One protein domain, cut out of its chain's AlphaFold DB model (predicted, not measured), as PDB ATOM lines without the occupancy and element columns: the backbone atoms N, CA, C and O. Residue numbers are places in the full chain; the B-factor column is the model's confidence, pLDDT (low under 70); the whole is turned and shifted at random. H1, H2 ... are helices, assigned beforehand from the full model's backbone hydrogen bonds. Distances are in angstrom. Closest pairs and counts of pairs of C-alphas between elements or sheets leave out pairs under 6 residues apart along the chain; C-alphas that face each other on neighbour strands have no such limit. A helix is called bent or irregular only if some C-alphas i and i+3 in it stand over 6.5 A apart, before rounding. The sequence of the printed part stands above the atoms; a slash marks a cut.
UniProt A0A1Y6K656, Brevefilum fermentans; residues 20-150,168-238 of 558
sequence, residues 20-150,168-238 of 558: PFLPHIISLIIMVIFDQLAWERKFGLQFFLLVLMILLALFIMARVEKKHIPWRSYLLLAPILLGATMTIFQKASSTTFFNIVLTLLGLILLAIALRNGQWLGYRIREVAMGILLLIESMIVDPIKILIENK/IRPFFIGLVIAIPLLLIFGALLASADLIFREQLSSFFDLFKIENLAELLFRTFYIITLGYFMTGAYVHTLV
ATOM      1  N   PRO A  20     -40.978 -20.523 -60.198       75.19
ATOM      2  CA  PRO A  20     -42.111 -21.025 -59.404       75.19
ATOM      3  C   PRO A  20     -42.224 -22.559 -59.341       75.19
ATOM      4  O   PRO A  20     -42.801 -23.091 -58.400       75.19
ATOM      5  N   PHE A  21     -41.673 -23.287 -60.319       81.81
ATOM      6  CA  PHE A  21     -41.693 -24.756 -60.333       81.81
ATOM      7  C   PHE A  21     -40.534 -25.399 -59.562       81.81
ATOM      8  O   PHE A  21     -40.621 -26.574 -59.207       81.81
ATOM      9  N   LEU A  22     -39.460 -24.651 -59.294       84.56
ATOM     10  CA  LEU A  22     -38.243 -25.188 -58.689       84.56
ATOM     11  C   LEU A  22     -38.490 -25.783 -57.284       84.56
ATOM     12  O   LEU A  22     -38.056 -26.916 -57.064       84.56
ATOM     13  N   PRO A  23     -39.241 -25.131 -56.367       86.75
ATOM     14  CA  PRO A  23     -39.519 -25.696 -55.043       86.75
ATOM     15  C   PRO A  23     -40.300 -27.016 -55.086       86.75
ATOM     16  O   PRO A  23     -40.021 -27.913 -54.294       86.75
ATOM     17  N   HIS A  24     -41.239 -27.161 -56.029       85.38
ATOM     18  CA  HIS A  24     -42.024 -28.389 -56.194       85.38
ATOM     19  C   HIS A  24     -41.160 -29.559 -56.668       85.38
ATOM     20  O   HIS A  24     -41.238 -30.652 -56.111       85.38
ATOM     21  N   ILE A  25     -40.321 -29.322 -57.684       87.38
ATOM     22  CA  ILE A  25     -39.445 -30.353 -58.259       87.38
ATOM     23  C   ILE A  25     -38.435 -30.823 -57.213       87.38
ATOM     24  O   ILE A  25     -38.307 -32.022 -56.985       87.38
ATOM     25  N   ILE A  26     -37.762 -29.884 -56.538       91.00
ATOM     26  CA  ILE A  26     -36.790 -30.210 -55.489       91.00
ATOM     27  C   ILE A  26     -37.464 -30.989 -54.356       91.00
ATOM     28  O   ILE A  26     -36.921 -31.995 -53.906       91.00
ATOM     29  N   SER A  27     -38.658 -30.567 -53.927       91.69
ATOM     30  CA  SER A  27     -39.347 -31.242 -52.828       91.69
ATOM     31  C   SER A  27     -39.727 -32.679 -53.169       91.69
ATOM     32  O   SER A  27     -39.536 -33.569 -52.346       91.69
ATOM     33  N   LEU A  28     -40.208 -32.918 -54.391       90.44
ATOM     34  CA  LEU A  28     -40.559 -34.259 -54.851       90.44
ATOM     35  C   LEU A  28     -39.322 -35.156 -54.987       90.44
ATOM     36  O   LEU A  28     -39.359 -36.297 -54.540       90.44
ATOM     37  N   ILE A  29     -38.214 -34.636 -55.525       92.38
ATOM     38  CA  ILE A  29     -36.950 -35.384 -55.628       92.38
ATOM     39  C   ILE A  29     -36.451 -35.802 -54.242       92.38
ATOM     40  O   ILE A  29     -36.134 -36.971 -54.041       92.38
ATOM     41  N   ILE A  30     -36.414 -34.878 -53.275       94.50
ATOM     42  CA  ILE A  30     -35.958 -35.183 -51.909       94.50
ATOM     43  C   ILE A  30     -36.855 -36.240 -51.260       94.50
ATOM     44  O   ILE A  30     -36.336 -37.149 -50.621       94.50
ATOM     45  N   MET A  31     -38.177 -36.152 -51.428       93.25
ATOM     46  CA  MET A  31     -39.105 -37.129 -50.845       93.25
ATOM     47  C   MET A  31     -39.003 -38.509 -51.497       93.25
ATOM     48  O   MET A  31     -39.077 -39.502 -50.785       93.25
ATOM     49  N   VAL A  32     -38.775 -38.589 -52.812       91.38
ATOM     50  CA  VAL A  32     -38.508 -39.868 -53.492       91.38
ATOM     51  C   VAL A  32     -37.195 -40.476 -53.000       91.38
ATOM     52  O   VAL A  32     -37.154 -41.658 -52.684       91.38
ATOM     53  N   ILE A  33     -36.125 -39.682 -52.882       93.06
ATOM     54  CA  ILE A  33     -34.848 -40.170 -52.339       93.06
ATOM     55  C   ILE A  33     -35.030 -40.641 -50.892       93.06
ATOM     56  O   ILE A  33     -34.540 -41.706 -50.533       93.06
ATOM     57  N   PHE A  34     -35.748 -39.874 -50.068       91.38
ATOM     58  CA  PHE A  34     -36.014 -40.241 -48.681       91.38
ATOM     59  C   PHE A  34     -36.821 -41.536 -48.571       91.38
ATOM     60  O   PHE A  34     -36.428 -42.403 -47.803       91.38
ATOM     61  N   ASP A  35     -37.873 -41.713 -49.375       90.12
ATOM     62  CA  ASP A  35     -38.636 -42.965 -49.452       90.12
ATOM     63  C   ASP A  35     -37.723 -44.172 -49.720       90.12
ATOM     64  O   ASP A  35     -37.766 -45.148 -48.980       90.12
ATOM     65  N   GLN A  36     -36.814 -44.080 -50.695       89.31
ATOM     66  CA  GLN A  36     -35.876 -45.172 -50.997       89.31
ATOM     67  C   GLN A  36     -34.892 -45.471 -49.853       89.31
ATOM     68  O   GLN A  36     -34.432 -46.607 -49.707       89.31
ATOM     69  N   LEU A  37     -34.553 -44.457 -49.052       88.31
ATOM     70  CA  LEU A  37     -33.641 -44.574 -47.911       88.31
ATOM     71  C   LEU A  37     -34.337 -44.999 -46.612       88.31
ATOM     72  O   LEU A  37     -33.651 -45.496 -45.722       88.31
ATOM     73  N   ALA A  38     -35.648 -44.778 -46.492       87.44
ATOM     74  CA  ALA A  38     -36.401 -44.923 -45.248       87.44
ATOM     75  C   ALA A  38     -37.388 -46.089 -45.242       87.44
ATOM     76  O   ALA A  38     -37.688 -46.627 -44.175       87.44
ATOM     77  N   TRP A  39     -37.911 -46.472 -46.409       85.31
ATOM     78  CA  TRP A  39     -38.939 -47.499 -46.512       85.31
ATOM     79  C   TRP A  39     -38.452 -48.837 -45.945       85.31
ATOM     80  O   TRP A  39     -37.392 -49.320 -46.340       85.31
ATOM     81  N   GLU A  40     -39.225 -49.395 -45.002       79.88
ATOM     82  CA  GLU A  40     -38.959 -50.654 -44.276       79.88
ATOM     83  C   GLU A  40     -37.607 -50.735 -43.545       79.88
ATOM     84  O   GLU A  40     -37.165 -51.814 -43.142       79.88
ATOM     85  N   ARG A  41     -36.972 -49.582 -43.310       80.56
ATOM     86  CA  ARG A  41     -35.642 -49.485 -42.708       80.56
ATOM     87  C   ARG A  41     -35.679 -48.850 -41.323       80.56
ATOM     88  O   ARG A  41     -36.462 -47.939 -41.044       80.56
ATOM     89  N   LYS A  42     -34.790 -49.305 -40.442       76.88
ATOM     90  CA  LYS A  42     -34.585 -48.737 -39.103       76.88
ATOM     91  C   LYS A  42     -34.040 -47.308 -39.196       76.88
ATOM     92  O   LYS A  42     -33.303 -46.950 -40.115       76.88
ATOM     93  N   PHE A  43     -34.381 -46.474 -38.216       76.00
ATOM     94  CA  PHE A  43     -33.814 -45.129 -38.104       76.00
ATOM     95  C   PHE A  43     -32.289 -45.187 -37.935       76.00
ATOM     96  O   PHE A  43     -31.783 -45.916 -37.088       76.00
ATOM     97  N   GLY A  44     -31.578 -44.390 -38.733       81.81
ATOM     98  CA  GLY A  44     -30.117 -44.318 -38.753       81.81
ATOM     99  C   GLY A  44     -29.641 -43.100 -39.545       81.81
ATOM    100  O   GLY A  44     -30.219 -42.012 -39.436       81.81
ATOM    101  N   LEU A  45     -28.629 -43.289 -40.396       89.50
ATOM    102  CA  LEU A  45     -28.046 -42.258 -41.266       89.50
ATOM    103  C   LEU A  45     -29.074 -41.513 -42.141       89.50
ATOM    104  O   LEU A  45     -28.899 -40.330 -42.445       89.50
ATOM    105  N   GLN A  46     -30.168 -42.176 -42.513       91.00
ATOM    106  CA  GLN A  46     -31.242 -41.604 -43.328       91.00
ATOM    107  C   GLN A  46     -31.794 -40.251 -42.827       91.00
ATOM    108  O   GLN A  46     -32.023 -39.351 -43.640       91.00
ATOM    109  N   PHE A  47     -31.960 -40.052 -41.511       91.62
ATOM    110  CA  PHE A  47     -32.497 -38.792 -40.970       91.62
ATOM    111  C   PHE A  47     -31.525 -37.624 -41.179       91.62
ATOM    112  O   PHE A  47     -31.922 -36.543 -41.618       91.62
ATOM    113  N   PHE A  48     -30.235 -37.858 -40.936       93.88
ATOM    114  CA  PHE A  48     -29.189 -36.874 -41.196       93.88
ATOM    115  C   PHE A  48     -29.138 -36.479 -42.676       93.88
ATOM    116  O   PHE A  48     -29.075 -35.290 -42.996       93.88
ATOM    117  N   LEU A  49     -29.226 -37.461 -43.580       94.31
ATOM    118  CA  LEU A  49     -29.244 -37.209 -45.022       94.31
ATOM    119  C   LEU A  49     -30.461 -36.386 -45.441       94.31
ATOM    120  O   LEU A  49     -30.310 -35.449 -46.224       94.31
ATOM    121  N   LEU A  50     -31.645 -36.671 -44.890       94.44
ATOM    122  CA  LEU A  50     -32.843 -35.868 -45.136       94.44
ATOM    123  C   LEU A  50     -32.625 -34.404 -44.733       94.44
ATOM    124  O   LEU A  50     -32.884 -33.500 -45.528       94.44
ATOM    125  N   VAL A  51     -32.112 -34.161 -43.527       95.88
ATOM    126  CA  VAL A  51     -31.853 -32.802 -43.025       95.88
ATOM    127  C   VAL A  51     -30.825 -32.084 -43.900       95.88
ATOM    128  O   VAL A  51     -31.028 -30.924 -44.266       95.88
ATOM    129  N   LEU A  52     -29.752 -32.774 -44.296       96.00
ATOM    130  CA  LEU A  52     -28.731 -32.226 -45.185       96.00
ATOM    131  C   LEU A  52     -29.315 -31.850 -46.554       96.00
ATOM    132  O   LEU A  52     -29.059 -30.749 -47.042       96.00
ATOM    133  N   MET A  53     -30.136 -32.724 -47.146       95.81
ATOM    134  CA  MET A  53     -30.832 -32.449 -48.403       95.81
ATOM    135  C   MET A  53     -31.757 -31.236 -48.279       95.81
ATOM    136  O   MET A  53     -31.743 -30.373 -49.158       95.81
ATOM    137  N   ILE A  54     -32.504 -31.119 -47.173       95.38
ATOM    138  CA  ILE A  54     -33.405 -29.986 -46.927       95.38
ATOM    139  C   ILE A  54     -32.630 -28.663 -46.878       95.38
ATOM    140  O   ILE A  54     -33.036 -27.688 -47.521       95.38
ATOM    141  N   LEU A  55     -31.515 -28.629 -46.139       95.62
ATOM    142  CA  LEU A  55     -30.664 -27.445 -45.986       95.62
ATOM    143  C   LEU A  55     -29.945 -27.072 -47.290       95.62
ATOM    144  O   LEU A  55     -29.893 -25.893 -47.649       95.62
ATOM    145  N   LEU A  56     -29.422 -28.061 -48.020       95.25
ATOM    146  CA  LEU A  56     -28.752 -27.856 -49.306       95.25
ATOM    147  C   LEU A  56     -29.727 -27.283 -50.341       95.25
ATOM    148  O   LEU A  56     -29.421 -26.288 -50.995       95.25
ATOM    149  N   ALA A  57     -30.927 -27.856 -50.435       93.19
ATOM    150  CA  ALA A  57     -32.000 -27.346 -51.278       93.19
ATOM    151  C   ALA A  57     -32.378 -25.904 -50.928       93.19
ATOM    152  O   ALA A  57     -32.487 -25.064 -51.827       93.19
ATOM    153  N   LEU A  58     -32.515 -25.590 -49.635       92.06
ATOM    154  CA  LEU A  58     -32.791 -24.228 -49.181       92.06
ATOM    155  C   LEU A  58     -31.697 -23.250 -49.632       92.06
ATOM    156  O   LEU A  58     -32.003 -22.168 -50.135       92.06
ATOM    157  N   PHE A  59     -30.427 -23.634 -49.485       90.62
ATOM    158  CA  PHE A  59     -29.289 -22.807 -49.878       90.62
ATOM    159  C   PHE A  59     -29.204 -22.610 -51.397       90.62
ATOM    160  O   PHE A  59     -29.011 -21.483 -51.858       90.62
ATOM    161  N   ILE A  60     -29.403 -23.676 -52.181       90.88
ATOM    162  CA  ILE A  60     -29.447 -23.611 -53.649       90.88
ATOM    163  C   ILE A  60     -30.559 -22.662 -54.095       90.88
ATOM    164  O   ILE A  60     -30.302 -21.748 -54.878       90.88
ATOM    165  N   MET A  61     -31.772 -22.812 -53.558       88.81
ATOM    166  CA  MET A  61     -32.892 -21.933 -53.903       88.81
ATOM    167  C   MET A  61     -32.632 -20.481 -53.498       88.81
ATOM    168  O   MET A  61     -32.893 -19.573 -54.286       88.81
ATOM    169  N   ALA A  62     -32.056 -20.240 -52.318       87.69
ATOM    170  CA  ALA A  62     -31.687 -18.892 -51.894       87.69
ATOM    171  C   ALA A  62     -30.658 -18.243 -52.842       87.69
ATOM    172  O   ALA A  62     -30.773 -17.053 -53.144       87.69
ATOM    173  N   ARG A  63     -29.692 -19.018 -53.361       87.56
ATOM    174  CA  ARG A  63     -28.707 -18.555 -54.355       87.56
ATOM    175  C   ARG A  63     -29.334 -18.286 -55.725       87.56
ATOM    176  O   ARG A  63     -29.057 -17.234 -56.299       87.56
ATOM    177  N   VAL A  64     -30.184 -19.186 -56.225       86.69
ATOM    178  CA  VAL A  64     -30.888 -19.034 -57.516       86.69
ATOM    179  C   VAL A  64     -31.785 -17.796 -57.505       86.69
ATOM    180  O   VAL A  64     -31.747 -16.987 -58.429       86.69
ATOM    181  N   GLU A  65     -32.520 -17.587 -56.414       83.50
ATOM    182  CA  GLU A  65     -33.412 -16.437 -56.224       83.50
ATOM    183  C   GLU A  65     -32.673 -15.160 -55.764       83.50
ATOM    184  O   GLU A  65     -33.312 -14.154 -55.437       83.50
ATOM    185  N   LYS A  66     -31.328 -15.190 -55.719       83.62
ATOM    186  CA  LYS A  66     -30.437 -14.088 -55.306       83.62
ATOM    187  C   LYS A  66     -30.851 -13.438 -53.976       83.62
ATOM    188  O   LYS A  66     -30.768 -12.221 -53.807       83.62
ATOM    189  N   LYS A  67     -31.330 -14.241 -53.022       82.44
ATOM    190  CA  LYS A  67     -31.743 -13.774 -51.694       82.44
ATOM    191  C   LYS A  67     -30.536 -13.719 -50.761       82.44
ATOM    192  O   LYS A  67     -29.812 -14.698 -50.608       82.44
ATOM    193  N   HIS A  68     -30.346 -12.579 -50.102       82.88
ATOM    194  CA  HIS A  68     -29.323 -12.432 -49.070       82.88
ATOM    195  C   HIS A  68     -29.788 -13.085 -47.760       82.88
ATOM    196  O   HIS A  68     -30.868 -12.768 -47.260       82.88
ATOM    197  N   ILE A  69     -28.962 -13.974 -47.203       86.19
ATOM    198  CA  ILE A  69     -29.178 -14.592 -45.890       86.19
ATOM    199  C   ILE A  69     -28.259 -13.876 -44.883       86.19
ATOM    200  O   ILE A  69     -27.042 -13.874 -45.077       86.19
ATOM    201  N   PRO A  70     -28.794 -13.267 -43.813       87.50
ATOM    202  CA  PRO A  70     -27.998 -12.638 -42.771       87.50
ATOM    203  C   PRO A  70     -27.174 -13.675 -41.999       87.50
ATOM    204  O   PRO A  70     -27.639 -14.781 -41.719       87.50
ATOM    205  N   TRP A  71     -25.968 -13.283 -41.572       87.62
ATOM    206  CA  TRP A  71     -25.036 -14.165 -40.856       87.62
ATOM    207  C   TRP A  71     -25.660 -14.841 -39.623       87.62
ATOM    208  O   TRP A  71     -25.450 -16.023 -39.377       87.62
ATOM    209  N   ARG A  72     -26.504 -14.116 -38.876       90.38
ATOM    210  CA  ARG A  72     -27.178 -14.642 -37.678       90.38
ATOM    211  C   ARG A  72     -28.043 -15.867 -37.961       90.38
ATOM    212  O   ARG A  72     -28.151 -16.713 -37.083       90.38
ATOM    213  N   SER A  73     -28.645 -15.991 -39.144       89.94
ATOM    214  CA  SER A  73     -29.455 -17.166 -39.496       89.94
ATOM    215  C   SER A  73     -28.601 -18.426 -39.647       89.94
ATOM    216  O   SER A  73     -29.065 -19.512 -39.316       89.94
ATOM    217  N   TYR A  74     -27.332 -18.293 -40.050       91.62
ATOM    218  CA  TYR A  74     -26.410 -19.430 -40.134       91.62
ATOM    219  C   TYR A  74     -26.080 -20.028 -38.761       91.62
ATOM    220  O   TYR A  74     -25.776 -21.213 -38.682       91.62
ATOM    221  N   LEU A  75     -26.206 -19.267 -37.666       94.12
ATOM    222  CA  LEU A  75     -26.009 -19.799 -36.311       94.12
ATOM    223  C   LEU A  75     -27.013 -20.907 -35.958       94.12
ATOM    224  O   LEU A  75     -26.682 -21.782 -35.167       94.12
ATOM    225  N   LEU A  76     -28.211 -20.906 -36.559       93.75
ATOM    226  CA  LEU A  76     -29.201 -21.970 -36.363       93.75
ATOM    227  C   LEU A  76     -28.790 -23.286 -37.036       93.75
ATOM    228  O   LEU A  76     -29.308 -24.332 -36.661       93.75
ATOM    229  N   LEU A  77     -27.827 -23.275 -37.966       94.81
ATOM    230  CA  LEU A  77     -27.296 -24.513 -38.539       94.81
ATOM    231  C   LEU A  77     -26.573 -25.358 -37.489       94.81
ATOM    232  O   LEU A  77     -26.623 -26.576 -37.580       94.81
ATOM    233  N   ALA A  78     -25.951 -24.740 -36.478       94.62
ATOM    234  CA  ALA A  78     -25.245 -25.472 -35.429       94.62
ATOM    235  C   ALA A  78     -26.167 -26.429 -34.642       94.62
ATOM    236  O   ALA A  78     -25.875 -27.623 -34.637       94.62
ATOM    237  N   PRO A  79     -27.289 -25.990 -34.030       95.31
ATOM    238  CA  PRO A  79     -28.200 -26.910 -33.347       95.31
ATOM    239  C   PRO A  79     -28.897 -27.898 -34.292       95.31
ATOM    240  O   PRO A  79     -29.129 -29.034 -33.889       95.31
ATOM    241  N   ILE A  80     -29.196 -27.506 -35.540       96.75
ATOM    242  CA  ILE A  80     -29.826 -28.394 -36.537       96.75
ATOM    243  C   ILE A  80     -28.880 -29.534 -36.918       96.75
ATOM    244  O   ILE A  80     -29.260 -30.699 -36.860       96.75
ATOM    245  N   LEU A  81     -27.645 -29.202 -37.303       96.00
ATOM    246  CA  LEU A  81     -26.652 -30.188 -37.714       96.00
ATOM    247  C   LEU A  81     -26.199 -31.034 -36.530       96.00
ATOM    248  O   LEU A  81     -26.068 -32.237 -36.686       96.00
ATOM    249  N   LEU A  82     -26.033 -30.447 -35.339       95.06
ATOM    250  CA  LEU A  82     -25.708 -31.217 -34.140       95.06
ATOM    251  C   LEU A  82     -26.804 -32.238 -33.834       95.06
ATOM    252  O   LEU A  82     -26.490 -33.414 -33.685       95.06
ATOM    253  N   GLY A  83     -28.073 -31.818 -33.788       94.69
ATOM    254  CA  GLY A  83     -29.192 -32.731 -33.549       94.69
ATOM    255  C   GLY A  83     -29.248 -33.848 -34.593       94.69
ATOM    256  O   GLY A  83     -29.275 -35.019 -34.230       94.69
ATOM    257  N   ALA A  84     -29.176 -33.500 -35.880       94.81
ATOM    258  CA  ALA A  84     -29.238 -34.463 -36.976       94.81
ATOM    259  C   ALA A  84     -28.033 -35.414 -37.023       94.81
ATOM    260  O   ALA A  84     -28.190 -36.590 -37.319       94.81
ATOM    261  N   THR A  85     -26.821 -34.937 -36.739       94.31
ATOM    262  CA  THR A  85     -25.627 -35.789 -36.698       94.31
ATOM    263  C   THR A  85     -25.663 -36.717 -35.490       94.31
ATOM    264  O   THR A  85     -25.319 -37.889 -35.613       94.31
ATOM    265  N   MET A  86     -26.116 -36.238 -34.331       92.75
ATOM    266  CA  MET A  86     -26.142 -37.044 -33.111       92.75
ATOM    267  C   MET A  86     -27.123 -38.222 -33.170       92.75
ATOM    268  O   MET A  86     -26.911 -39.197 -32.456       92.75
ATOM    269  N   THR A  87     -28.125 -38.216 -34.058       91.00
ATOM    270  CA  THR A  87     -28.967 -39.409 -34.288       91.00
ATOM    271  C   THR A  87     -28.213 -40.580 -34.924       91.00
ATOM    272  O   THR A  87     -28.755 -41.675 -34.978       91.00
ATOM    273  N   ILE A  88     -26.996 -40.360 -35.437       91.06
ATOM    274  CA  ILE A  88     -26.107 -41.418 -35.951       91.06
ATOM    275  C   ILE A  88     -25.250 -42.014 -34.822       91.06
ATOM    276  O   ILE A  88     -24.793 -43.153 -34.915       91.06
ATOM    277  N   PHE A  89     -24.983 -41.223 -33.780       88.25
ATOM    278  CA  PHE A  89     -24.072 -41.571 -32.687       88.25
ATOM    279  C   PHE A  89     -24.783 -42.076 -31.432       88.25
ATOM    280  O   PHE A  89     -24.115 -42.614 -30.560       88.25
ATOM    281  N   GLN A  90     -26.095 -41.876 -31.311       85.31
ATOM    282  CA  GLN A  90     -26.874 -42.226 -30.122       85.31
ATOM    283  C   GLN A  90     -28.120 -43.010 -30.535       85.31
ATOM    284  O   GLN A  90     -28.997 -42.462 -31.218       85.31
ATOM    285  N   LYS A  91     -28.208 -44.270 -30.088       84.75
ATOM    286  CA  LYS A  91     -29.334 -45.177 -30.367       84.75
ATOM    287  C   LYS A  91     -30.354 -45.193 -29.230       84.75
ATOM    288  O   LYS A  91     -31.495 -45.608 -29.440       84.75
ATOM    289  N   ALA A  92     -29.975 -44.712 -28.045       85.25
ATOM    290  CA  ALA A  92     -30.884 -44.511 -26.924       85.25
ATOM    291  C   ALA A  92     -32.128 -43.698 -27.348       85.25
ATOM    292  O   ALA A  92     -32.046 -42.495 -27.615       85.25
ATOM    293  N   SER A  93     -33.295 -44.358 -27.360       84.56
ATOM    294  CA  SER A  93     -34.558 -43.835 -27.919       84.56
ATOM    295  C   SER A  93     -34.908 -42.427 -27.420       84.56
ATOM    296  O   SER A  93     -35.263 -41.544 -28.203       84.56
ATOM    297  N   SER A  94     -34.739 -42.180 -26.117       87.44
ATOM    298  CA  SER A  94     -35.031 -40.880 -25.511       87.44
ATOM    299  C   SER A  94     -34.094 -39.769 -26.005       87.44
ATOM    300  O   SER A  94     -34.553 -38.662 -26.276       87.44
ATOM    301  N   THR A  95     -32.796 -40.041 -26.162       91.62
ATOM    302  CA  THR A  95     -31.815 -39.054 -26.649       91.62
ATOM    303  C   THR A  95     -32.064 -38.726 -28.120       91.62
ATOM    304  O   THR A  95     -32.107 -37.552 -28.498       91.62
ATOM    305  N   THR A  96     -32.317 -39.746 -28.944       91.19
ATOM    306  CA  THR A  96     -32.658 -39.578 -30.364       91.19
ATOM    307  C   THR A  96     -33.935 -38.753 -30.539       91.19
ATOM    308  O   THR A  96     -33.973 -37.859 -31.384       91.19
ATOM    309  N   PHE A  97     -34.952 -38.967 -29.696       92.94
ATOM    310  CA  PHE A  97     -36.174 -38.158 -29.700       92.94
ATOM    311  C   PHE A  97     -35.879 -36.663 -29.498       92.94
ATOM    312  O   PHE A  97     -36.299 -35.832 -30.306       92.94
ATOM    313  N   PHE A  98     -35.105 -36.301 -28.468       94.75
ATOM    314  CA  PHE A  98     -34.759 -34.897 -28.213       94.75
ATOM    315  C   PHE A  98     -33.881 -34.285 -29.314       94.75
ATOM    316  O   PHE A  98     -34.039 -33.102 -29.627       94.75
ATOM    317  N   ASN A  99     -33.016 -35.078 -29.953       95.31
ATOM    318  CA  ASN A  99     -32.245 -34.665 -31.129       95.31
ATOM    319  C   ASN A  99     -33.140 -34.343 -32.334       95.31
ATOM    320  O   ASN A  99     -32.952 -33.308 -32.984       95.31
ATOM    321  N   ILE A 100     -34.145 -35.179 -32.609       94.69
ATOM    322  CA  ILE A 100     -35.127 -34.933 -33.675       94.69
ATOM    323  C   ILE A 100     -35.920 -33.660 -33.369       94.69
ATOM    324  O   ILE A 100     -36.019 -32.783 -34.227       94.69
ATOM    325  N   VAL A 101     -36.422 -33.501 -32.139       96.12
ATOM    326  CA  VAL A 101     -37.173 -32.300 -31.734       96.12
ATOM    327  C   VAL A 101     -36.315 -31.038 -31.859       96.12
ATOM    328  O   VAL A 101     -36.782 -30.040 -32.407       96.12
ATOM    329  N   LEU A 102     -35.050 -31.073 -31.425       96.88
ATOM    330  CA  LEU A 102     -34.109 -29.957 -31.584       96.88
ATOM    331  C   LEU A 102     -33.889 -29.598 -33.056       96.88
ATOM    332  O   LEU A 102     -33.916 -28.419 -33.413       96.88
ATOM    333  N   THR A 103     -33.721 -30.608 -33.907       96.88
ATOM    334  CA  THR A 103     -33.531 -30.433 -35.349       96.88
ATOM    335  C   THR A 103     -34.765 -29.798 -35.993       96.88
ATOM    336  O   THR A 103     -34.641 -28.813 -36.721       96.88
ATOM    337  N   LEU A 104     -35.963 -30.300 -35.681       95.75
ATOM    338  CA  LEU A 104     -37.226 -29.771 -36.201       95.75
ATOM    339  C   LEU A 104     -37.488 -28.340 -35.719       95.75
ATOM    340  O   LEU A 104     -37.810 -27.473 -36.532       95.75
ATOM    341  N   LEU A 105     -37.295 -28.057 -34.427       95.31
ATOM    342  CA  LEU A 105     -37.414 -26.700 -33.883       95.31
ATOM    343  C   LEU A 105     -36.415 -25.743 -34.540       95.31
ATOM    344  O   LEU A 105     -36.781 -24.622 -34.893       95.31
ATOM    345  N   GLY A 106     -35.175 -26.190 -34.752       95.38
ATOM    346  CA  GLY A 106     -34.158 -25.429 -35.469       95.38
ATOM    347  C   GLY A 106     -34.565 -25.126 -36.913       95.38
ATOM    348  O   GLY A 106     -34.474 -23.973 -37.331       95.38
ATOM    349  N   LEU A 107     -35.075 -26.116 -37.654       95.38
ATOM    350  CA  LEU A 107     -35.567 -25.945 -39.027       95.38
ATOM    351  C   LEU A 107     -36.766 -24.991 -39.099       95.38
ATOM    352  O   LEU A 107     -36.801 -24.126 -39.971       95.38
ATOM    353  N   ILE A 108     -37.713 -25.096 -38.165       93.44
ATOM    354  CA  ILE A 108     -38.865 -24.188 -38.063       93.44
ATOM    355  C   ILE A 108     -38.392 -22.756 -37.791       93.44
ATOM    356  O   ILE A 108     -38.795 -21.823 -38.488       93.44
ATOM    357  N   LEU A 109     -37.502 -22.563 -36.814       92.81
ATOM    358  CA  LEU A 109     -36.947 -21.243 -36.508       92.81
ATOM    359  C   LEU A 109     -36.143 -20.678 -37.680       92.81
ATOM    360  O   LEU A 109     -36.248 -19.483 -37.961       92.81
ATOM    361  N   LEU A 110     -35.395 -21.523 -38.391       93.12
ATOM    362  CA  LEU A 110     -34.685 -21.141 -39.606       93.12
ATOM    363  C   LEU A 110     -35.676 -20.704 -40.692       93.12
ATOM    364  O   LEU A 110     -35.494 -19.635 -41.263       93.12
ATOM    365  N   ALA A 111     -36.758 -21.451 -40.922       91.19
ATOM    366  CA  ALA A 111     -37.793 -21.111 -41.902       91.19
ATOM    367  C   ALA A 111     -38.495 -19.775 -41.592       91.19
ATOM    368  O   ALA A 111     -38.826 -19.005 -42.497       91.19
ATOM    369  N   ILE A 112     -38.695 -19.466 -40.306       88.81
ATOM    370  CA  ILE A 112     -39.297 -18.204 -39.858       88.81
ATOM    371  C   ILE A 112     -38.296 -17.047 -39.986       88.81
ATOM    372  O   ILE A 112     -38.652 -15.972 -40.476       88.81
ATOM    373  N   ALA A 113     -37.046 -17.245 -39.566       87.62
ATOM    374  CA  ALA A 113     -36.061 -16.178 -39.396       87.62
ATOM    375  C   ALA A 113     -35.023 -16.052 -40.517       87.62
ATOM    376  O   ALA A 113     -34.152 -15.184 -40.416       87.62
ATOM    377  N   LEU A 114     -35.092 -16.878 -41.573       85.12
ATOM    378  CA  LEU A 114     -34.036 -16.944 -42.586       85.12
ATOM    379  C   LEU A 114     -33.695 -15.560 -43.124       85.12
ATOM    380  O   LEU A 114     -32.516 -15.247 -43.209       85.12
ATOM    381  N   ARG A 115     -34.694 -14.728 -43.443       78.69
ATOM    382  CA  ARG A 115     -34.473 -13.445 -44.124       78.69
ATOM    383  C   ARG A 115     -34.217 -12.253 -43.209       78.69
ATOM    384  O   ARG A 115     -33.520 -11.339 -43.634       78.69
ATOM    385  N   ASN A 116     -34.739 -12.246 -41.985       79.25
ATOM    386  CA  ASN A 116     -34.533 -11.120 -41.069       79.25
ATOM    387  C   ASN A 116     -33.346 -11.330 -40.114       79.25
ATOM    388  O   ASN A 116     -32.784 -10.355 -39.625       79.25
ATOM    389  N   GLY A 117     -32.937 -12.576 -39.831       80.38
ATOM    390  CA  GLY A 117     -31.850 -12.879 -38.893       80.38
ATOM    391  C   GLY A 117     -32.102 -12.387 -37.462       80.38
ATOM    392  O   GLY A 117     -31.159 -12.239 -36.680       80.38
ATOM    393  N   GLN A 118     -33.360 -12.103 -37.113       84.38
ATOM    394  CA  GLN A 118     -33.755 -11.480 -35.845       84.38
ATOM    395  C   GLN A 118     -34.172 -12.496 -34.775       84.38
ATOM    396  O   GLN A 118     -34.639 -12.092 -33.713       84.38
ATOM    397  N   TRP A 119     -33.969 -13.795 -35.009       86.44
ATOM    398  CA  TRP A 119     -34.405 -14.863 -34.100       86.44
ATOM    399  C   TRP A 119     -33.904 -14.698 -32.656       86.44
ATOM    400  O   TRP A 119     -34.608 -15.056 -31.719       86.44
ATOM    401  N   LEU A 120     -32.739 -14.067 -32.461       88.69
ATOM    402  CA  LEU A 120     -32.192 -13.747 -31.136       88.69
ATOM    403  C   LEU A 120     -33.056 -12.761 -30.322       88.69
ATOM    404  O   LEU A 120     -32.934 -12.678 -29.100       88.69
ATOM    405  N   GLY A 121     -33.885 -11.965 -30.997       85.19
ATOM    406  CA  GLY A 121     -34.777 -10.974 -30.397       85.19
ATOM    407  C   GLY A 121     -36.246 -11.391 -30.377       85.19
ATOM    408  O   GLY A 121     -37.076 -10.605 -29.913       85.19
ATOM    409  N   TYR A 122     -36.582 -12.579 -30.886       87.50
ATOM    410  CA  TYR A 122     -37.956 -13.068 -30.891       87.50
ATOM    411  C   TYR A 122     -38.443 -13.335 -29.473       87.50
ATOM    412  O   TYR A 122     -37.738 -13.913 -28.643       87.50
ATOM    413  N   ARG A 123     -39.687 -12.942 -29.211       88.44
ATOM    414  CA  ARG A 123     -40.421 -13.327 -28.009       88.44
ATOM    415  C   ARG A 123     -41.276 -14.536 -28.368       88.44
ATOM    416  O   ARG A 123     -41.392 -14.929 -29.530       88.44
ATOM    417  N   ILE A 124     -41.917 -15.112 -27.357       87.69
ATOM    418  CA  ILE A 124     -42.765 -16.300 -27.527       87.69
ATOM    419  C   ILE A 124     -43.846 -16.063 -28.593       87.69
ATOM    420  O   ILE A 124     -44.124 -16.944 -29.400       87.69
ATOM    421  N   ARG A 125     -44.403 -14.849 -28.658       85.19
ATOM    422  CA  ARG A 125     -45.433 -14.511 -29.642       85.19
ATOM    423  C   ARG A 125     -44.930 -14.469 -31.081       85.19
ATOM    424  O   ARG A 125     -45.658 -14.902 -31.960       85.19
ATOM    425  N   GLU A 126     -43.734 -13.936 -31.341       86.94
ATOM    426  CA  GLU A 126     -43.199 -13.848 -32.701       86.94
ATOM    427  C   GLU A 126     -42.883 -15.253 -33.217       86.94
ATOM    428  O   GLU A 126     -43.163 -15.551 -34.375       86.94
ATOM    429  N   VAL A 127     -42.398 -16.138 -32.337       88.94
ATOM    430  CA  VAL A 127     -42.241 -17.565 -32.648       88.94
ATOM    431  C   VAL A 127     -43.602 -18.207 -32.937       88.94
ATOM    432  O   VAL A 127     -43.761 -18.823 -33.984       88.94
ATOM    433  N   ALA A 128     -44.604 -18.014 -32.073       90.12
ATOM    434  CA  ALA A 128     -45.936 -18.602 -32.246       90.12
ATOM    435  C   ALA A 128     -46.653 -18.115 -33.522       90.12
ATOM    436  O   ALA A 128     -47.180 -18.926 -34.281       90.12
ATOM    437  N   MET A 129     -46.634 -16.806 -33.801       87.25
ATOM    438  CA  MET A 129     -47.178 -16.249 -35.046       87.25
ATOM    439  C   MET A 129     -46.396 -16.738 -36.265       87.25
ATOM    440  O   MET A 129     -47.001 -17.050 -37.284       87.25
ATOM    441  N   GLY A 130     -45.066 -16.833 -36.164       87.50
ATOM    442  CA  GLY A 130     -44.226 -17.381 -37.224       87.50
ATOM    443  C   GLY A 130     -44.580 -18.831 -37.553       87.50
ATOM    444  O   GLY A 130     -44.677 -19.172 -38.726       87.50
ATOM    445  N   ILE A 131     -44.845 -19.661 -36.539       90.50
ATOM    446  CA  ILE A 131     -45.311 -21.043 -36.722       90.50
ATOM    447  C   ILE A 131     -46.689 -21.068 -37.388       90.50
ATOM    448  O   ILE A 131     -46.886 -21.822 -38.334       90.50
ATOM    449  N   LEU A 132     -47.633 -20.233 -36.943       89.81
ATOM    450  CA  LEU A 132     -48.971 -20.176 -37.539       89.81
ATOM    451  C   LEU A 132     -48.918 -19.777 -39.024       89.81
ATOM    452  O   LEU A 132     -49.564 -20.410 -39.856       89.81
ATOM    453  N   LEU A 133     -48.105 -18.770 -39.360       87.25
ATOM    454  CA  LEU A 133     -47.878 -18.334 -40.741       87.25
ATOM    455  C   LEU A 133     -47.153 -19.399 -41.571       87.25
ATOM    456  O   LEU A 133     -47.467 -19.571 -42.749       87.25
ATOM    457  N   LEU A 134     -46.223 -20.142 -40.963       89.31
ATOM    458  CA  LEU A 134     -45.576 -21.281 -41.605       89.31
ATOM    459  C   LEU A 134     -46.607 -22.373 -41.927       89.31
ATOM    460  O   LEU A 134     -46.673 -22.824 -43.065       89.31
ATOM    461  N   ILE A 135     -47.478 -22.737 -40.989       88.25
ATOM    462  CA  ILE A 135     -48.543 -23.722 -41.233       88.25
ATOM    463  C   ILE A 135     -49.491 -23.236 -42.341       88.25
ATOM    464  O   ILE A 135     -49.784 -23.989 -43.270       88.25
ATOM    465  N   GLU A 136     -49.914 -21.967 -42.303       87.00
ATOM    466  CA  GLU A 136     -50.728 -21.365 -43.368       87.00
ATOM    467  C   GLU A 136     -50.033 -21.500 -44.730       87.00
ATOM    468  O   GLU A 136     -50.635 -21.958 -45.700       87.00
ATOM    469  N   SER A 137     -48.750 -21.143 -44.813       86.06
ATOM    470  CA  SER A 137     -47.985 -21.218 -46.059       86.06
ATOM    471  C   SER A 137     -47.781 -22.642 -46.567       86.06
ATOM    472  O   SER A 137     -47.890 -22.874 -47.768       86.06
ATOM    473  N   MET A 138     -47.567 -23.609 -45.669       87.81
ATOM    474  CA  MET A 138     -47.455 -25.033 -45.995       87.81
ATOM    475  C   MET A 138     -48.731 -25.566 -46.652       87.81
ATOM    476  O   MET A 138     -48.654 -26.446 -47.506       87.81
ATOM    477  N   ILE A 139     -49.889 -25.001 -46.303       86.94
ATOM    478  CA  ILE A 139     -51.191 -25.387 -46.853       86.94
ATOM    479  C   ILE A 139     -51.539 -24.587 -48.108       86.94
ATOM    480  O   ILE A 139     -52.111 -25.142 -49.040       86.94
ATOM    481  N   VAL A 140     -51.249 -23.289 -48.149       85.12
ATOM    482  CA  VAL A 140     -51.857 -22.382 -49.135       85.12
ATOM    483  C   VAL A 140     -50.908 -22.029 -50.283       85.12
ATOM    484  O   VAL A 140     -51.329 -21.942 -51.443       85.12
ATOM    485  N   ASP A 141     -49.627 -21.820 -49.991       83.94
ATOM    486  CA  ASP A 141     -48.690 -21.230 -50.948       83.94
ATOM    487  C   ASP A 141     -48.293 -22.160 -52.121       83.94
ATOM    488  O   ASP A 141     -48.191 -21.648 -53.244       83.94
ATOM    489  N   PRO A 142     -48.166 -23.500 -51.954       83.19
ATOM    490  CA  PRO A 142     -47.938 -24.422 -53.072       83.19
ATOM    491  C   PRO A 142     -48.999 -24.314 -54.179       83.19
ATOM    492  O   PRO A 142     -48.676 -24.337 -55.367       83.19
ATOM    493  N   ILE A 143     -50.274 -24.156 -53.808       81.38
ATOM    494  CA  ILE A 143     -51.377 -24.010 -54.770       81.38
ATOM    495  C   ILE A 143     -51.367 -22.611 -55.391       81.38
ATOM    496  O   ILE A 143     -51.528 -22.479 -56.610       81.38
ATOM    497  N   LYS A 144     -51.167 -21.563 -54.580       81.56
ATOM    498  CA  LYS A 144     -51.161 -20.170 -55.059       81.56
ATOM    499  C   LYS A 144     -50.131 -19.951 -56.163       81.56
ATOM    500  O   LYS A 144     -50.490 -19.414 -57.208       81.56
ATOM    501  N   ILE A 145     -48.899 -20.433 -55.990       78.75
ATOM    502  CA  ILE A 145     -47.835 -20.289 -56.997       78.75
ATOM    503  C   ILE A 145     -48.208 -20.968 -58.319       78.75
ATOM    504  O   ILE A 145     -48.001 -20.399 -59.397       78.75
ATOM    505  N   LEU A 146     -48.809 -22.159 -58.256       73.88
ATOM    506  CA  LEU A 146     -49.228 -22.896 -59.446       73.88
ATOM    507  C   LEU A 146     -50.364 -22.182 -60.206       73.88
ATOM    508  O   LEU A 146     -50.421 -22.233 -61.441       73.88
ATOM    509  N   ILE A 147     -51.263 -21.502 -59.485       76.75
ATOM    510  CA  ILE A 147     -52.375 -20.726 -60.055       76.75
ATOM    511  C   ILE A 147     -51.893 -19.376 -60.610       76.75
ATOM    512  O   ILE A 147     -52.273 -19.007 -61.726       76.75
ATOM    513  N   GLU A 148     -51.069 -18.637 -59.865       69.75
ATOM    514  CA  GLU A 148     -50.597 -17.296 -60.239       69.75
ATOM    515  C   GLU A 148     -49.671 -17.326 -61.457       69.75
ATOM    516  O   GLU A 148     -49.847 -16.514 -62.366       69.75
ATOM    517  N   ASN A 149     -48.786 -18.325 -61.565       62.75
ATOM    518  CA  ASN A 149     -47.928 -18.507 -62.741       62.75
ATOM    519  C   ASN A 149     -48.741 -18.722 -64.040       62.75
ATOM    520  O   ASN A 149     -48.358 -18.274 -65.123       62.75
ATOM    521  N   LYS A 150     -49.929 -19.340 -63.946       57.31
ATOM    522  CA  LYS A 150     -50.852 -19.482 -65.091       57.31
ATOM    523  C   LYS A 150     -51.569 -18.182 -65.466       57.31
ATOM    524  O   LYS A 150     -52.071 -18.091 -66.584       57.31
ATOM    525  N   ILE A 168     -59.946 -30.059 -72.866       66.75
ATOM    526  CA  ILE A 168     -59.310 -31.226 -72.214       66.75
ATOM    527  C   ILE A 168     -58.801 -30.897 -70.800       66.75
ATOM    528  O   ILE A 168     -58.737 -31.773 -69.945       66.75
ATOM    529  N   ARG A 169     -58.491 -29.630 -70.493       75.81
ATOM    530  CA  ARG A 169     -58.001 -29.219 -69.165       75.81
ATOM    531  C   ARG A 169     -58.899 -29.665 -67.992       75.81
ATOM    532  O   ARG A 169     -58.333 -30.133 -67.008       75.81
ATOM    533  N   PRO A 170     -60.239 -29.527 -68.032       78.12
ATOM    534  CA  PRO A 170     -61.096 -30.012 -66.950       78.12
ATOM    535  C   PRO A 170     -61.018 -31.532 -66.788       78.12
ATOM    536  O   PRO A 170     -60.955 -32.001 -65.661       78.12
ATOM    537  N   PHE A 171     -60.927 -32.280 -67.895       73.50
ATOM    538  CA  PHE A 171     -60.739 -33.733 -67.873       73.50
ATOM    539  C   PHE A 171     -59.403 -34.122 -67.248       73.50
ATOM    540  O   PHE A 171     -59.367 -35.001 -66.403       73.50
ATOM    541  N   PHE A 172     -58.316 -33.435 -67.599       73.81
ATOM    542  CA  PHE A 172     -56.998 -33.716 -67.032       73.81
ATOM    543  C   PHE A 172     -56.931 -33.391 -65.533       73.81
ATOM    544  O   PHE A 172     -56.393 -34.167 -64.755       73.81
ATOM    545  N   ILE A 173     -57.516 -32.264 -65.108       72.88
ATOM    546  CA  ILE A 173     -57.604 -31.906 -63.683       72.88
ATOM    547  C   ILE A 173     -58.489 -32.908 -62.937       72.88
ATOM    548  O   ILE A 173     -58.109 -33.372 -61.867       72.88
ATOM    549  N   GLY A 174     -59.638 -33.269 -63.516       75.00
ATOM    550  CA  GLY A 174     -60.534 -34.281 -62.969       75.00
ATOM    551  C   GLY A 174     -59.839 -35.628 -62.821       75.00
ATOM    552  O   GLY A 174     -59.945 -36.237 -61.769       75.00
ATOM    553  N   LEU A 175     -59.052 -36.044 -63.814       75.56
ATOM    554  CA  LEU A 175     -58.295 -37.293 -63.793       75.56
ATOM    555  C   LEU A 175     -57.202 -37.284 -62.713       75.56
ATOM    556  O   LEU A 175     -57.093 -38.234 -61.950       75.56
ATOM    557  N   VAL A 176     -56.439 -36.193 -62.596       75.56
ATOM    558  CA  VAL A 176     -55.388 -36.043 -61.571       75.56
ATOM    559  C   VAL A 176     -55.957 -36.048 -60.148       75.56
ATOM    560  O   VAL A 176     -55.267 -36.478 -59.233       75.56
ATOM    561  N   ILE A 177     -57.197 -35.594 -59.950       74.88
ATOM    562  CA  ILE A 177     -57.877 -35.639 -58.644       74.88
ATOM    563  C   ILE A 177     -58.541 -37.003 -58.414       74.88
ATOM    564  O   ILE A 177     -58.456 -37.560 -57.322       74.88
ATOM    565  N   ALA A 178     -59.199 -37.547 -59.438       75.19
ATOM    566  CA  ALA A 178     -59.949 -38.792 -59.350       75.19
ATOM    567  C   ALA A 178     -59.034 -40.000 -59.160       75.19
ATOM    568  O   ALA A 178     -59.389 -40.884 -58.395       75.19
ATOM    569  N   ILE A 179     -57.863 -40.031 -59.806       78.44
ATOM    570  CA  ILE A 179     -56.927 -41.155 -59.701       78.44
ATOM    571  C   ILE A 179     -56.513 -41.388 -58.235       78.44
ATOM    572  O   ILE A 179     -56.824 -42.458 -57.725       78.44
ATOM    573  N   PRO A 180     -55.923 -40.425 -57.497       67.75
ATOM    574  CA  PRO A 180     -55.590 -40.620 -56.085       67.75
ATOM    575  C   PRO A 180     -56.795 -41.022 -55.231       67.75
ATOM    576  O   PRO A 180     -56.680 -41.902 -54.387       67.75
ATOM    577  N   LEU A 181     -57.959 -40.414 -55.467       73.12
ATOM    578  CA  LEU A 181     -59.166 -40.683 -54.684       73.12
ATOM    579  C   LEU A 181     -59.697 -42.110 -54.902       73.12
ATOM    580  O   LEU A 181     -60.001 -42.805 -53.937       73.12
ATOM    581  N   LEU A 182     -59.773 -42.557 -56.159       80.06
ATOM    582  CA  LEU A 182     -60.180 -43.916 -56.531       80.06
ATOM    583  C   LEU A 182     -59.206 -44.958 -55.993       80.06
ATOM    584  O   LEU A 182     -59.628 -46.032 -55.585       80.06
ATOM    585  N   LEU A 183     -57.918 -44.630 -55.967       71.94
ATOM    586  CA  LEU A 183     -56.880 -45.502 -55.438       71.94
ATOM    587  C   LEU A 183     -56.986 -45.639 -53.910       71.94
ATOM    588  O   LEU A 183     -56.953 -46.755 -53.399       71.94
ATOM    589  N   ILE A 184     -57.204 -44.535 -53.184       75.81
ATOM    590  CA  ILE A 184     -57.432 -44.550 -51.728       75.81
ATOM    591  C   ILE A 184     -58.705 -45.331 -51.384       75.81
ATOM    592  O   ILE A 184     -58.671 -46.229 -50.544       75.81
ATOM    593  N   PHE A 185     -59.827 -45.022 -52.040       79.50
ATOM    594  CA  PHE A 185     -61.089 -45.721 -51.794       79.50
ATOM    595  C   PHE A 185     -61.034 -47.185 -52.224       79.50
ATOM    596  O   PHE A 185     -61.534 -48.034 -51.496       79.50
ATOM    597  N   GLY A 186     -60.378 -47.498 -53.341       82.44
ATOM    598  CA  GLY A 186     -60.155 -48.872 -53.782       82.44
ATOM    599  C   GLY A 186     -59.363 -49.683 -52.758       82.44
ATOM    600  O   GLY A 186     -59.778 -50.782 -52.408       82.44
ATOM    601  N   ALA A 187     -58.280 -49.124 -52.208       74.19
ATOM    602  CA  ALA A 187     -57.486 -49.779 -51.168       74.19
ATOM    603  C   ALA A 187     -58.269 -49.970 -49.854       74.19
ATOM    604  O   ALA A 187     -58.216 -51.042 -49.256       74.19
ATOM    605  N   LEU A 188     -59.035 -48.961 -49.423       73.31
ATOM    606  CA  LEU A 188     -59.901 -49.049 -48.237       73.31
ATOM    607  C   LEU A 188     -60.995 -50.111 -48.398       73.31
ATOM    608  O   LEU A 188     -61.212 -50.906 -47.487       73.31
ATOM    609  N   LEU A 189     -61.656 -50.156 -49.557       78.19
ATOM    610  CA  LEU A 189     -62.691 -51.149 -49.855       78.19
ATOM    611  C   LEU A 189     -62.105 -52.563 -49.971       78.19
ATOM    612  O   LEU A 189     -62.694 -53.503 -49.450       78.19
ATOM    613  N   ALA A 190     -60.913 -52.714 -50.555       80.12
ATOM    614  CA  ALA A 190     -60.195 -53.993 -50.593       80.12
ATOM    615  C   ALA A 190     -59.689 -54.443 -49.214       80.12
ATOM    616  O   ALA A 190     -59.512 -55.635 -48.967       80.12
ATOM    617  N   SER A 191     -59.449 -53.511 -48.290       74.81
ATOM    618  CA  SER A 191     -59.180 -53.847 -46.890       74.81
ATOM    619  C   SER A 191     -60.438 -54.380 -46.194       74.81
ATOM    620  O   SER A 191     -60.357 -55.361 -45.459       74.81
ATOM    621  N   ALA A 192     -61.593 -53.769 -46.474       73.62
ATOM    622  CA  ALA A 192     -62.857 -54.057 -45.804       73.62
ATOM    623  C   ALA A 192     -63.576 -55.331 -46.289       73.62
ATOM    624  O   ALA A 192     -64.322 -55.919 -45.510       73.62
ATOM    625  N   ASP A 193     -63.373 -55.757 -47.541       84.94
ATOM    626  CA  ASP A 193     -64.083 -56.893 -48.145       84.94
ATOM    627  C   ASP A 193     -63.125 -57.826 -48.914       84.94
ATOM    628  O   ASP A 193     -62.382 -57.397 -49.802       84.94
ATOM    629  N   LEU A 194     -63.151 -59.119 -48.565       78.75
ATOM    630  CA  LEU A 194     -62.292 -60.157 -49.150       78.75
ATOM    631  C   LEU A 194     -62.619 -60.442 -50.625       78.75
ATOM    632  O   LEU A 194     -61.704 -60.616 -51.426       78.75
ATOM    633  N   ILE A 195     -63.897 -60.433 -51.008       83.69
ATOM    634  CA  ILE A 195     -64.332 -60.704 -52.387       83.69
ATOM    635  C   ILE A 195     -63.933 -59.533 -53.287       83.69
ATOM    636  O   ILE A 195     -63.439 -59.728 -54.401       83.69
ATOM    637  N   PHE A 196     -64.101 -58.302 -52.798       83.25
ATOM    638  CA  PHE A 196     -63.647 -57.117 -53.524       83.25
ATOM    639  C   PHE A 196     -62.124 -57.119 -53.705       83.25
ATOM    640  O   PHE A 196     -61.638 -56.775 -54.782       83.25
ATOM    641  N   ARG A 197     -61.367 -57.554 -52.687       82.81
ATOM    642  CA  ARG A 197     -59.912 -57.726 -52.776       82.81
ATOM    643  C   ARG A 197     -59.514 -58.713 -53.871       82.81
ATOM    644  O   ARG A 197     -58.667 -58.351 -54.679       82.81
ATOM    645  N   GLU A 198     -60.124 -59.898 -53.918       82.75
ATOM    646  CA  GLU A 198     -59.816 -60.939 -54.915       82.75
ATOM    647  C   GLU A 198     -60.126 -60.496 -56.354       82.75
ATOM    648  O   GLU A 198     -59.359 -60.767 -57.282       82.75
ATOM    649  N   GLN A 199     -61.232 -59.775 -56.565       83.25
ATOM    650  CA  GLN A 199     -61.563 -59.246 -57.893       83.25
ATOM    651  C   GLN A 199     -60.639 -58.095 -58.302       83.25
ATOM    652  O   GLN A 199     -60.221 -58.014 -59.460       83.25
ATOM    653  N   LEU A 200     -60.303 -57.212 -57.357       80.00
ATOM    654  CA  LEU A 200     -59.396 -56.098 -57.601       80.00
ATOM    655  C   LEU A 200     -57.968 -56.594 -57.873       80.00
ATOM    656  O   LEU A 200     -57.331 -56.096 -58.800       80.00
ATOM    657  N   SER A 201     -57.482 -57.590 -57.124       72.50
ATOM    658  CA  SER A 201     -56.174 -58.213 -57.360       72.50
ATOM    659  C   SER A 201     -56.134 -58.898 -58.721       72.50
ATOM    660  O   SER A 201     -55.252 -58.587 -59.508       72.50
ATOM    661  N   SER A 202     -57.158 -59.682 -59.079       76.81
ATOM    662  CA  SER A 202     -57.252 -60.329 -60.399       76.81
ATOM    663  C   SER A 202     -57.230 -59.324 -61.564       76.81
ATOM    664  O   SER A 202     -56.650 -59.588 -62.619       76.81
ATOM    665  N   PHE A 203     -57.845 -58.146 -61.390       76.25
ATOM    666  CA  PHE A 203     -57.790 -57.064 -62.379       76.25
ATOM    667  C   PHE A 203     -56.380 -56.461 -62.508       76.25
ATOM    668  O   PHE A 203     -55.957 -56.134 -63.617       76.25
ATOM    669  N   PHE A 204     -55.640 -56.326 -61.404       69.69
ATOM    670  CA  PHE A 204     -54.274 -55.786 -61.396       69.69
ATOM    671  C   PHE A 204     -53.185 -56.811 -61.740       69.69
ATOM    672  O   PHE A 204     -52.156 -56.416 -62.294       69.69
ATOM    673  N   ASP A 205     -53.430 -58.103 -61.528       69.12
ATOM    674  CA  ASP A 205     -52.580 -59.209 -61.988       69.12
ATOM    675  C   ASP A 205     -52.499 -59.230 -63.521       69.12
ATOM    676  O   ASP A 205     -51.442 -59.481 -64.104       69.12
ATOM    677  N   LEU A 206     -53.582 -58.817 -64.188       64.88
ATOM    678  CA  LEU A 206     -53.631 -58.583 -65.635       64.88
ATOM    679  C   LEU A 206     -52.654 -57.471 -66.090       64.88
ATOM    680  O   LEU A 206     -52.213 -57.466 -67.239       64.88
ATOM    681  N   PHE A 207     -52.264 -56.570 -65.180       63.00
ATOM    682  CA  PHE A 207     -51.283 -55.497 -65.390       63.00
ATOM    683  C   PHE A 207     -49.924 -55.735 -64.694       63.00
ATOM    684  O   PHE A 207     -49.065 -54.853 -64.762       63.00
ATOM    685  N   LYS A 208     -49.691 -56.906 -64.073       59.38
ATOM    686  CA  LYS A 208     -48.476 -57.247 -63.296       59.38
ATOM    687  C   LYS A 208     -48.118 -56.229 -62.199       59.38
ATOM    688  O   LYS A 208     -46.945 -55.898 -62.020       59.38
ATOM    689  N   ILE A 209     -49.105 -55.686 -61.484       61.44
ATOM    690  CA  ILE A 209     -48.845 -54.735 -60.390       61.44
ATOM    691  C   ILE A 209     -48.965 -55.464 -59.051       61.44
ATOM    692  O   ILE A 209     -49.960 -55.329 -58.347       61.44
ATOM    693  N   GLU A 210     -47.932 -56.234 -58.709       58.59
ATOM    694  CA  GLU A 210     -47.921 -57.130 -57.541       58.59
ATOM    695  C   GLU A 210     -48.025 -56.379 -56.190       58.59
ATOM    696  O   GLU A 210     -48.506 -56.955 -55.224       58.59
ATOM    697  N   ASN A 211     -47.710 -55.072 -56.124       67.94
ATOM    698  CA  ASN A 211     -47.705 -54.275 -54.878       67.94
ATOM    699  C   ASN A 211     -48.445 -52.926 -54.991       67.94
ATOM    700  O   ASN A 211     -47.919 -51.864 -54.641       67.94
ATOM    701  N   LEU A 212     -49.682 -52.926 -55.498       69.44
ATOM    702  CA  LEU A 212     -50.425 -51.681 -55.727       69.44
ATOM    703  C   LEU A 212     -50.690 -50.898 -54.428       69.44
ATOM    704  O   LEU A 212     -50.428 -49.702 -54.386       69.44
ATOM    705  N   ALA A 213     -51.144 -51.545 -53.350       71.69
ATOM    706  CA  ALA A 213     -51.443 -50.864 -52.083       71.69
ATOM    707  C   ALA A 213     -50.211 -50.164 -51.468       71.69
ATOM    708  O   ALA A 213     -50.310 -49.016 -51.027       71.69
ATOM    709  N   GLU A 214     -49.049 -50.822 -51.501       78.75
ATOM    710  CA  GLU A 214     -47.773 -50.251 -51.058       78.75
ATOM    711  C   GLU A 214     -47.391 -49.038 -51.917       78.75
ATOM    712  O   GLU A 214     -47.138 -47.954 -51.390       78.75
ATOM    713  N   LEU A 215     -47.435 -49.183 -53.247       77.81
ATOM    714  CA  LEU A 215     -47.139 -48.100 -54.184       77.81
ATOM    715  C   LEU A 215     -48.063 -46.896 -53.969       77.81
ATOM    716  O   LEU A 215     -47.612 -45.752 -54.045       77.81
ATOM    717  N   LEU A 216     -49.346 -47.132 -53.687       77.38
ATOM    718  CA  LEU A 216     -50.316 -46.080 -53.399       77.38
ATOM    719  C   LEU A 216     -50.005 -45.339 -52.116       77.38
ATOM    720  O   LEU A 216     -49.994 -44.108 -52.119       77.38
ATOM    721  N   PHE A 217     -49.731 -46.073 -51.041       79.88
ATOM    722  CA  PHE A 217     -49.351 -45.475 -49.771       79.88
ATOM    723  C   PHE A 217     -48.070 -44.649 -49.925       79.88
ATOM    724  O   PHE A 217     -48.040 -43.480 -49.531       79.88
ATOM    725  N   ARG A 218     -47.055 -45.216 -50.591       83.94
ATOM    726  CA  ARG A 218     -45.776 -44.554 -50.880       83.94
ATOM    727  C   ARG A 218     -45.954 -43.282 -51.687       83.94
ATOM    728  O   ARG A 218     -45.538 -42.202 -51.276       83.94
ATOM    729  N   THR A 219     -46.675 -43.380 -52.797       82.25
ATOM    730  CA  THR A 219     -46.978 -42.236 -53.662       82.25
ATOM    731  C   THR A 219     -47.761 -41.159 -52.908       82.25
ATOM    732  O   THR A 219     -47.443 -39.973 -53.013       82.25
ATOM    733  N   PHE A 220     -48.759 -41.553 -52.115       84.56
ATOM    734  CA  PHE A 220     -49.578 -40.631 -51.336       84.56
ATOM    735  C   PHE A 220     -48.747 -39.846 -50.316       84.56
ATOM    736  O   PHE A 220     -48.850 -38.613 -50.273       84.56
ATOM    737  N   TYR A 221     -47.901 -40.515 -49.525       86.75
ATOM    738  CA  TYR A 221     -47.099 -39.814 -48.524       86.75
ATOM    739  C   TYR A 221     -45.990 -38.967 -49.169       86.75
ATOM    740  O   TYR A 221     -45.767 -37.846 -48.713       86.75
ATOM    741  N   ILE A 222     -45.350 -39.426 -50.256       88.94
ATOM    742  CA  ILE A 222     -44.335 -38.650 -50.999       88.94
ATOM    743  C   ILE A 222     -44.941 -37.343 -51.519       88.94
ATOM    744  O   ILE A 222     -44.360 -36.268 -51.340       88.94
ATOM    745  N   ILE A 223     -46.127 -37.413 -52.134       86.00
ATOM    746  CA  ILE A 223     -46.833 -36.232 -52.645       86.00
ATOM    747  C   ILE A 223     -47.236 -35.311 -51.491       86.00
ATOM    748  O   ILE A 223     -47.023 -34.102 -51.575       86.00
ATOM    749  N   THR A 224     -47.784 -35.866 -50.409       84.94
ATOM    750  CA  THR A 224     -48.272 -35.089 -49.260       84.94
ATOM    751  C   THR A 224     -47.134 -34.377 -48.526       84.94
ATOM    752  O   THR A 224     -47.200 -33.167 -48.301       84.94
ATOM    753  N   LEU A 225     -46.047 -35.079 -48.198       89.88
ATOM    754  CA  LEU A 225     -44.879 -34.475 -47.552       89.88
ATOM    755  C   LEU A 225     -44.161 -33.495 -48.489       89.88
ATOM    756  O   LEU A 225     -43.793 -32.398 -48.065       89.88
ATOM    757  N   GLY A 226     -44.032 -33.832 -49.776       89.62
ATOM    758  CA  GLY A 226     -43.441 -32.947 -50.782       89.62
ATOM    759  C   GLY A 226     -44.240 -31.654 -50.974       89.62
ATOM    760  O   GLY A 226     -43.659 -30.577 -51.139       89.62
ATOM    761  N   TYR A 227     -45.570 -31.736 -50.887       86.81
ATOM    762  CA  TYR A 227     -46.470 -30.586 -50.906       86.81
ATOM    763  C   TYR A 227     -46.197 -29.636 -49.734       86.81
ATOM    764  O   TYR A 227     -45.921 -28.451 -49.943       86.81
ATOM    765  N   PHE A 228     -46.198 -30.164 -48.508       90.44
ATOM    766  CA  PHE A 228     -45.940 -29.376 -47.304       90.44
ATOM    767  C   PHE A 228     -44.530 -28.776 -47.294       90.44
ATOM    768  O   PHE A 228     -44.356 -27.602 -46.958       90.44
ATOM    769  N   MET A 229     -43.529 -29.543 -47.731       91.69
ATOM    770  CA  MET A 229     -42.151 -29.071 -47.830       91.69
ATOM    771  C   MET A 229     -42.001 -27.941 -48.855       91.69
ATOM    772  O   MET A 229     -41.308 -26.957 -48.592       91.69
ATOM    773  N   THR A 230     -42.731 -28.010 -49.974       88.81
ATOM    774  CA  THR A 230     -42.781 -26.909 -50.945       88.81
ATOM    775  C   THR A 230     -43.274 -25.623 -50.285       88.81
ATOM    776  O   THR A 230     -42.658 -24.570 -50.448       88.81
ATOM    777  N   GLY A 231     -44.356 -25.693 -49.508       88.12
ATOM    778  CA  GLY A 231     -44.901 -24.507 -48.854       88.12
ATOM    779  C   GLY A 231     -43.954 -23.938 -47.794       88.12
ATOM    780  O   GLY A 231     -43.794 -22.721 -47.722       88.12
ATOM    781  N   ALA A 232     -43.217 -24.791 -47.076       89.75
ATOM    782  CA  ALA A 232     -42.162 -24.355 -46.160       89.75
ATOM    783  C   ALA A 232     -41.012 -23.625 -46.886       89.75
ATOM    784  O   ALA A 232     -40.541 -22.582 -46.419       89.75
ATOM    785  N   TYR A 233     -40.577 -24.102 -48.058       90.12
ATOM    786  CA  TYR A 233     -39.568 -23.399 -48.860       90.12
ATOM    787  C   TYR A 233     -40.067 -22.053 -49.374       90.12
ATOM    788  O   TYR A 233     -39.366 -21.046 -49.269       90.12
ATOM    789  N   VAL A 234     -41.291 -22.019 -49.892       87.06
ATOM    790  CA  VAL A 234     -41.917 -20.792 -50.393       87.06
ATOM    791  C   VAL A 234     -42.055 -19.765 -49.280       87.06
ATOM    792  O   VAL A 234     -41.678 -18.602 -49.469       87.06
ATOM    793  N   HIS A 235     -42.513 -20.196 -48.105       86.38
ATOM    794  CA  HIS A 235     -42.544 -19.360 -46.915       86.38
ATOM    795  C   HIS A 235     -41.178 -18.751 -46.661       86.38
ATOM    796  O   HIS A 235     -41.036 -17.534 -46.597       86.38
ATOM    797  N   THR A 236     -40.155 -19.594 -46.601       84.62
ATOM    798  CA  THR A 236     -38.800 -19.180 -46.255       84.62
ATOM    799  C   THR A 236     -38.211 -18.187 -47.272       84.62
ATOM    800  O   THR A 236     -37.538 -17.227 -46.896       84.62
ATOM    801  N   LEU A 237     -38.500 -18.355 -48.565       82.25
ATOM    802  CA  LEU A 237     -37.956 -17.513 -49.639       82.25
ATOM    803  C   LEU A 237     -38.735 -16.204 -49.847       82.25
ATOM    804  O   LEU A 237     -38.145 -15.186 -50.233       82.25
ATOM    805  N   VAL A 238     -40.047 -16.208 -49.596       77.44
ATOM    806  CA  VAL A 238     -40.943 -15.091 -49.940       77.44
ATOM    807  C   VAL A 238     -41.474 -14.364 -48.709       77.44
ATOM    808  O   VAL A 238     -41.409 -13.131 -48.664       77.44
TER     809      VAL A 238
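Overview. This is residues 20 to 150 and 168 to 238 of the 558 residues of a protein of Brevefilum fermentans (UniProt A0A1Y6K656). A bundle of two helical hairpins, H1 with H2 and H4 with H5, is crossed by the long helix H9, whose last part packs on it and whose first part reaches away to a separate arm made of H7 and H8. The bent helix H6 packs on the last part of H9, and its arm H6a also on the end of H5. The printed part has 202 residues with nine named helices, H1 to H9 in chain order, and no named strand: the class is all helix. It is only just loose, close to compact, with a radius of gyration of the C-alphas of 20.2 A, and spans 61 by 48 by 30 A.

Along the chain. H9, residues 212 to 238, is 38.2 A long and ends at C-alpha 238 (-40.943, -15.091, -49.940). H1, residues 22 to 38, begins at C-alpha 22 (-38.243, -25.188, -58.689). H2 is residues 45 to 64, 28.5 A; H3 is residues 71 to 74; H4 is residues 77 to 89; H5 is residues 93 to 113, 30.0 A. H6, residues 124 to 150, was assigned as one helix by its hydrogen bonds but is bent: C-alphas 139 and 142 are 7.1 A apart. Its arms are H6a, residues 124 to 139, and H6b, residues 142 to 150. H7, residues 168 to 192, is 35.1 A long and begins at C-alpha 168 (-59.310, -31.226, -72.214); H8 is residues 194 to 205.

Arrangement. H9 is the hub, touching 5 other helices, and with H1, H2, H4 and H5 it forms a bundle of five helices. It touches H1 at a steep tilt of 44 degrees, opposite ways, closest at the C-alphas of Ser 27 and Gly 226, 4.9 A. H1 and H2 form a hairpin with a shallow tilt of 11 degrees, closest at C-alphas Leu 37 and Gln 46, 6.0 A. H2 touches H4 with residues 45 to 51 alone, closest at C-alphas Phe 48 and Ala 84, 4.9 A. H4 and H5 form a hairpin, closest at C-alphas Gly 83 and Asn 99, 4.3 A. H6a touches H9, closest at C-alphas Met 138 and Gly 231, 3.9 A. H6b touches H9 about perpendicular, at 74 degrees, closest at C-alphas Pro 142 and Gly 231, 5.2 A. H7 touches H9, closest at C-alphas Ala 187 and Ala 213, 6.2 A, and touches H8 only at the corner, closest at C-alphas Ala 190 and Arg 197, 4.3 A. H3 is close to H5 but not clearly touching, with C-alphas Ser 73 and Leu 110 6.6 A apart. Every O i to N i+4 pair is within hydrogen-bond range in H1, H2, H5, H6a, H8 and H9, against 7 of 9 in H4, 3 of 5 in H6b and 20 of 21 in H7; H3 is too short for such a pair.

Size, cuts and confidence. The C-alphas farthest apart, Gly 121 and Leu 206, are 62.2 A apart. Residues 151 to 167 are not printed, and C-alphas 150 and 168 are 16.1 A apart across the cut. Of the links printed whole, none is long. Residues 168 to 179 of H7 stand free. Mean pLDDT of the printed part is 84.8; residues 148 to 150, 168, 180 and 204 to 212 are under 70.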